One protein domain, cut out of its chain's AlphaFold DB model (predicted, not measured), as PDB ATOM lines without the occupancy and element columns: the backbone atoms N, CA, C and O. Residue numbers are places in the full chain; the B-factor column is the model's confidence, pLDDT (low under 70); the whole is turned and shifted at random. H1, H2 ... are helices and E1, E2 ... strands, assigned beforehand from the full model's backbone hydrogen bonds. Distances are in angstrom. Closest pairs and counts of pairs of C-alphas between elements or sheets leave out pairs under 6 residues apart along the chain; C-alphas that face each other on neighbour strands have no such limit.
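This is residues 514 to 560 of the 560 residues of the protein "Cu_amine_oxidN1 domain-containing protein" of Oscillospiraceae bacterium (UniProt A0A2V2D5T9). This domain has little regular structure: a small two-stranded hairpin, E1 and E2, amid loops, with an arm, residues 514 to 523 including the short helix H1, sticking out. The 47 printed residues run H1, E1, E2; the sheet, E1 - E2, is antiparallel. The class is mixed, with 14 residues in named elements. It is loose and flat, with a radius of gyration of the C-alphas of 13.7 A and spans of 41 by 24 by 12 A.

Find C-alpha 527 at (-23.503, 7.664, -46.093); E1, residues 527 to 530, runs 9.7 A from there. E2, residues 540 to 543, runs 10.2 A to C-alpha 543 at (-26.262, 8.740, -42.137). H1, residues 514 to 519, spans 8.8 A.

Look at N 528 and O 542, 2.9 A apart, within hydrogen-bond range in the E1 and E2 hairpin, whose directions differ by 138 degrees. H1 is apart from E2; 1 of its 2 O i to N i+4 pairs is within range.

The C-alphas of Thr 519 and Glu 560 are farthest apart, 42.6 A. The printed part has no cut, and no link is long. Residues 555 to 560 are among those with pLDDT under 70.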
ATOM      1  N   ASP A 514     -27.800 -13.454 -50.407       66.31
ATOM      2  CA  ASP A 514     -28.058 -12.577 -51.560       66.31
ATOM      3  C   ASP A 514     -29.555 -12.302 -51.842       66.31
ATOM      4  O   ASP A 514     -29.896 -11.281 -52.434       66.31
ATOM      5  N   ILE A 515     -30.457 -13.216 -51.454       68.50
ATOM      6  CA  ILE A 515     -31.917 -13.082 -51.603       68.50
ATOM      7  C   ILE A 515     -32.521 -12.379 -50.384       68.50
ATOM      8  O   ILE A 515     -33.446 -11.583 -50.540       68.50
ATOM      9  N   LEU A 516     -31.989 -12.627 -49.184       70.75
ATOM     10  CA  LEU A 516     -32.380 -11.913 -47.966       70.75
ATOM     11  C   LEU A 516     -31.987 -10.430 -48.088       70.75
ATOM     12  O   LEU A 516     -32.852  -9.563 -48.035       70.75
ATOM     13  N   ASP A 517     -30.730 -10.145 -48.427       69.50
ATOM     14  CA  ASP A 517     -30.161  -8.801 -48.631       69.50
ATOM     15  C   ASP A 517     -30.806  -8.000 -49.783       69.50
ATOM     16  O   ASP A 517     -30.578  -6.789 -49.902       69.50
ATOM     17  N   ALA A 518     -31.562  -8.682 -50.651       65.88
ATOM     18  CA  ALA A 518     -32.310  -8.115 -51.774       65.88
ATOM     19  C   ALA A 518     -33.832  -8.054 -51.543       65.88
ATOM     20  O   ALA A 518     -34.536  -7.431 -52.339       65.88
ATOM     21  N   THR A 519     -34.347  -8.693 -50.486       67.44
ATOM     22  CA  THR A 519     -35.764  -8.626 -50.083       67.44
ATOM     23  C   THR A 519     -35.981  -7.936 -48.733       67.44
ATOM     24  O   THR A 519     -37.126  -7.621 -48.408       67.44
ATOM     25  N   ASP A 520     -34.910  -7.628 -47.994       69.12
ATOM     26  CA  ASP A 520     -34.927  -6.759 -46.816       69.12
ATOM     27  C   ASP A 520     -35.559  -5.390 -47.159       69.12
ATOM     28  O   ASP A 520     -35.036  -4.660 -48.009       69.12
ATOM     29  N   PRO A 521     -36.693  -5.015 -46.532       63.00
ATOM     30  CA  PRO A 521     -37.336  -3.724 -46.754       63.00
ATOM     31  C   PRO A 521     -36.601  -2.558 -46.073       63.00
ATOM     32  O   PRO A 521     -37.024  -1.409 -46.231       63.00
ATOM     33  N   THR A 522     -35.548  -2.823 -45.295       69.00
ATOM     34  CA  THR A 522     -34.771  -1.801 -44.587       69.00
ATOM     35  C   THR A 522     -33.956  -0.970 -45.588       69.00
ATOM     36  O   THR A 522     -33.098  -1.512 -46.290       69.00
ATOM     37  N   PRO A 523     -34.185   0.354 -45.695       60.97
ATOM     38  CA  PRO A 523     -33.399   1.191 -46.591       60.97
ATOM     39  C   PRO A 523     -31.952   1.259 -46.090       60.97
ATOM     40  O   PRO A 523     -31.701   1.660 -44.955       60.97
ATOM     41  N   LYS A 524     -30.994   0.880 -46.943       65.88
ATOM     42  CA  LYS A 524     -29.561   0.974 -46.620       65.88
ATOM     43  C   LYS A 524     -29.201   2.451 -46.372       65.88
ATOM     44  O   LYS A 524     -29.606   3.286 -47.189       65.88
ATOM     45  N   PRO A 525     -28.485   2.785 -45.280       64.75
ATOM     46  CA  PRO A 525     -28.221   4.171 -44.904       64.75
ATOM     47  C   PRO A 525     -27.426   4.880 -46.000       64.75
ATOM     48  O   PRO A 525     -26.503   4.313 -46.592       64.75
ATOM     49  N   VAL A 526     -27.793   6.129 -46.287       73.31
ATOM     50  CA  VAL A 526     -27.068   6.944 -47.264       73.31
ATOM     51  C   VAL A 526     -25.908   7.588 -46.524       73.31
ATOM     52  O   VAL A 526     -26.120   8.433 -45.666       73.31
ATOM     53  N   VAL A 527     -24.679   7.171 -46.819       77.81
ATOM     54  CA  VAL A 527     -23.503   7.664 -46.093       77.81
ATOM     55  C   VAL A 527     -23.074   9.028 -46.628       77.81
ATOM     56  O   VAL A 527     -22.823   9.192 -47.823       77.81
ATOM     57  N   THR A 528     -22.923   9.999 -45.733       80.44
ATOM     58  CA  THR A 528     -22.125  11.209 -45.959       80.44
ATOM     59  C   THR A 528     -20.920  11.176 -45.036       80.44
ATOM     60  O   THR A 528     -21.035  10.790 -43.879       80.44
ATOM     61  N   TYR A 529     -19.766  11.589 -45.544       82.31
ATOM     62  CA  TYR A 529     -18.573  11.773 -44.726       82.31
ATOM     63  C   TYR A 529     -18.507  13.238 -44.307       82.31
ATOM     64  O   TYR A 529     -18.663  14.128 -45.147       82.31
ATOM     65  N   ILE A 530     -18.296  13.474 -43.017       81.69
ATOM     66  CA  ILE A 530     -18.091  14.796 -42.430       81.69
ATOM     67  C   ILE A 530     -16.692  14.884 -41.825       81.69
ATOM     68  O   ILE A 530     -16.149  13.893 -41.347       81.69
ATOM     69  N   ASP A 531     -16.130  16.084 -41.888       81.94
ATOM     70  CA  ASP A 531     -14.950  16.516 -41.140       81.94
ATOM     71  C   ASP A 531     -15.421  16.921 -39.731       81.94
ATOM     72  O   ASP A 531     -16.329  17.755 -39.607       81.94
ATOM     73  N   THR A 532     -14.884  16.278 -38.690       78.56
ATOM     74  CA  THR A 532     -15.289  16.508 -37.292       78.56
ATOM     75  C   THR A 532     -14.253  17.220 -36.421       78.56
ATOM     76  O   THR A 532     -14.638  17.720 -35.358       78.56
ATOM     77  N   ASP A 533     -12.991  17.334 -36.850       79.62
ATOM     78  CA  ASP A 533     -11.934  18.039 -36.104       79.62
ATOM     79  C   ASP A 533     -11.504  19.383 -36.731       79.62
ATOM     80  O   ASP A 533     -10.986  20.257 -36.025       79.62
ATOM     81  N   GLY A 534     -11.843  19.609 -38.002       75.88
ATOM     82  CA  GLY A 534     -11.641  20.845 -38.748       75.88
ATOM     83  C   GLY A 534     -10.362  20.897 -39.588       75.88
ATOM     84  O   GLY A 534      -9.982  22.001 -39.996       75.88
ATOM     85  N   ASP A 535      -9.676  19.773 -39.833       80.44
ATOM     86  CA  ASP A 535      -8.459  19.740 -40.659       80.44
ATOM     87  C   ASP A 535      -8.719  19.855 -42.182       80.44
ATOM     88  O   ASP A 535      -7.807  20.188 -42.949       80.44
ATOM     89  N   GLY A 536      -9.972  19.676 -42.619       76.19
ATOM     90  CA  GLY A 536     -10.405  19.694 -44.018       76.19
ATOM     91  C   GLY A 536     -10.572  18.310 -44.663       76.19
ATOM     92  O   GLY A 536     -10.894  18.238 -45.856       76.19
ATOM     93  N   ILE A 537     -10.362  17.224 -43.917       77.50
ATOM     94  CA  ILE A 537     -10.512  15.829 -44.340       77.50
ATOM     95  C   ILE A 537     -11.759  15.239 -43.672       77.50
ATOM     96  O   ILE A 537     -11.963  15.335 -42.469       77.50
ATOM     97  N   ALA A 538     -12.625  14.601 -44.460       79.94
ATOM     98  CA  ALA A 538     -13.834  13.986 -43.922       79.94
ATOM     99  C   ALA A 538     -13.510  12.642 -43.238       79.94
ATOM    100  O   ALA A 538     -13.292  11.635 -43.917       79.94
ATOM    101  N   ASP A 539     -13.461  12.647 -41.905       78.44
ATOM    102  CA  ASP A 539     -12.957  11.563 -41.053       78.44
ATOM    103  C   ASP A 539     -14.055  10.624 -40.519       78.44
ATOM    104  O   ASP A 539     -13.784   9.464 -40.200       78.44
ATOM    105  N   THR A 540     -15.300  11.103 -40.441       81.50
ATOM    106  CA  THR A 540     -16.417  10.373 -39.831       81.50
ATOM    107  C   THR A 540     -17.559  10.154 -40.823       81.50
ATOM    108  O   THR A 540     -18.064  11.086 -41.447       81.50
ATOM    109  N   ALA A 541     -17.999   8.902 -40.949       82.69
ATOM    110  CA  ALA A 541     -19.183   8.523 -41.708       82.69
ATOM    111  C   ALA A 541     -20.448   8.751 -40.866       82.69
ATOM    112  O   ALA A 541     -20.536   8.274 -39.736       82.69
ATOM    113  N   VAL A 542     -21.448   9.433 -41.426       82.31
ATOM    114  CA  VAL A 542     -22.783   9.635 -40.837       82.31
ATOM    115  C   VAL A 542     -23.885   9.239 -41.819       82.31
ATOM    116  O   VAL A 542     -23.702   9.323 -43.037       82.31
ATOM    117  N   ASP A 543     -25.055   8.854 -41.311       79.25
ATOM    118  CA  ASP A 543     -26.262   8.740 -42.137       79.25
ATOM    119  C   ASP A 543     -26.753  10.146 -42.528       79.25
ATOM    120  O   ASP A 543     -27.066  10.976 -41.671       79.25
ATOM    121  N   SER A 544     -26.863  10.415 -43.831       76.25
ATOM    122  CA  SER A 544     -27.407  11.653 -44.401       76.25
ATOM    123  C   SER A 544     -28.814  12.009 -43.910       76.25
ATOM    124  O   SER A 544     -29.209  13.169 -44.025       76.25
ATOM    125  N   ALA A 545     -29.598  11.035 -43.437       73.12
ATOM    126  CA  ALA A 545     -30.976  11.235 -42.997       73.12
ATOM    127  C   ALA A 545     -31.109  11.592 -41.506       73.12
ATOM    128  O   ALA A 545     -32.044  12.311 -41.147       73.12
ATOM    129  N   THR A 546     -30.208  11.106 -40.643       76.56
ATOM    130  CA  THR A 546     -30.289  11.291 -39.177       76.56
ATOM    131  C   THR A 546     -29.144  12.124 -38.600       76.56
ATOM    132  O   THR A 546     -29.319  12.748 -37.555       76.56
ATOM    133  N   GLY A 547     -27.988  12.159 -39.270       71.31
ATOM    134  CA  GLY A 547     -26.743  12.719 -38.742       71.31
ATOM    135  C   GLY A 547     -26.044  11.829 -37.708       71.31
ATOM    136  O   GLY A 547     -25.058  12.262 -37.116       71.31
ATOM    137  N   GLU A 548     -26.531  10.607 -37.466       79.94
ATOM    138  CA  GLU A 548     -25.891   9.667 -36.538       79.94
ATOM    139  C   GLU A 548     -24.656   9.008 -37.183       79.94
ATOM    140  O   GLU A 548     -24.691   8.684 -38.376       79.94
ATOM    141  N   PRO A 549     -23.556   8.805 -36.429       76.56
ATOM    142  CA  PRO A 549     -22.340   8.189 -36.951       76.56
ATOM    143  C   PRO A 549     -22.531   6.701 -37.260       76.56
ATOM    144  O   PRO A 549     -23.230   5.988 -36.540       76.56
ATOM    145  N   ILE A 550     -21.843   6.227 -38.301       79.12
ATOM    146  CA  ILE A 550     -21.820   4.837 -38.773       79.12
ATOM    147  C   ILE A 550     -20.384   4.305 -38.592       79.12
ATOM    148  O   ILE A 550     -19.592   4.346 -39.536       79.12
ATOM    149  N   PRO A 551     -20.000   3.804 -37.396       69.31
ATOM    150  CA  PRO A 551     -18.592   3.556 -37.066       69.31
ATOM    151  C   PRO A 551     -17.923   2.493 -37.944       69.31
ATOM    152  O   PRO A 551     -16.713   2.522 -38.140       69.31
ATOM    153  N   GLU A 552     -18.714   1.569 -38.496       72.00
ATOM    154  CA  GLU A 552     -18.262   0.510 -39.409       72.00
ATOM    155  C   GLU A 552     -17.839   1.034 -40.793       72.00
ATOM    156  O   GLU A 552     -17.235   0.291 -41.565       72.00
ATOM    157  N   MET A 553     -18.154   2.294 -41.116       70.50
ATOM    158  CA  MET A 553     -17.854   2.921 -42.408       70.50
ATOM    159  C   MET A 553     -16.935   4.144 -42.300       70.50
ATOM    160  O   MET A 553     -16.658   4.765 -43.324       70.50
ATOM    161  N   ASN A 554     -16.420   4.484 -41.111       73.12
ATOM    162  CA  ASN A 554     -15.382   5.510 -40.998       73.12
ATOM    163  C   ASN A 554     -14.144   5.104 -41.830       73.12
ATOM    164  O   ASN A 554     -13.728   3.940 -41.769       73.12
ATOM    165  N   PRO A 555     -13.521   6.027 -42.591       65.81
ATOM    166  CA  PRO A 555     -12.266   5.752 -43.276       65.81
ATOM    167  C   PRO A 555     -11.199   5.316 -42.266       65.81
ATOM    168  O   PRO A 555     -10.928   6.002 -41.282       65.81
ATOM    169  N   THR A 556     -10.565   4.171 -42.513       60.09
ATOM    170  CA  THR A 556      -9.448   3.687 -41.697       60.09
ATOM    171  C   THR A 556      -8.231   4.582 -41.897       60.09
ATOM    172  O   THR A 556      -7.437   4.380 -42.816       60.09
ATOM    173  N   GLY A 557      -8.101   5.586 -41.027       52.81
ATOM    174  CA  GLY A 557      -7.008   6.551 -41.045       52.81
ATOM    175  C   GLY A 557      -5.640   5.868 -41.087       52.81
ATOM    176  O   GLY A 557      -5.322   5.009 -40.262       52.81
ATOM    177  N   THR A 558      -4.823   6.256 -42.064       46.59
ATOM    178  CA  THR A 558      -3.426   5.831 -42.164       46.59
ATOM    179  C   THR A 558      -2.612   6.526 -41.081       46.59
ATOM    180  O   THR A 558      -2.199   7.668 -41.263       46.59
ATOM    181  N   ALA A 559      -2.401   5.843 -39.959       38.75
ATOM    182  CA  ALA A 559      -1.470   6.293 -38.931       38.75
ATOM    183  C   ALA A 559      -0.021   6.278 -39.458       38.75
ATOM    184  O   ALA A 559       0.407   5.280 -40.050       38.75
ATOM    185  N   GLU A 560       0.709   7.368 -39.209       37.19
ATOM    186  CA  GLU A 560       2.183   7.419 -39.224       37.19
ATOM    187  C   GLU A 560       2.763   6.981 -37.864       37.19
ATOM    188  O   GLU A 560       2.110   7.246 -36.826       37.19
TER     189      GLU A 560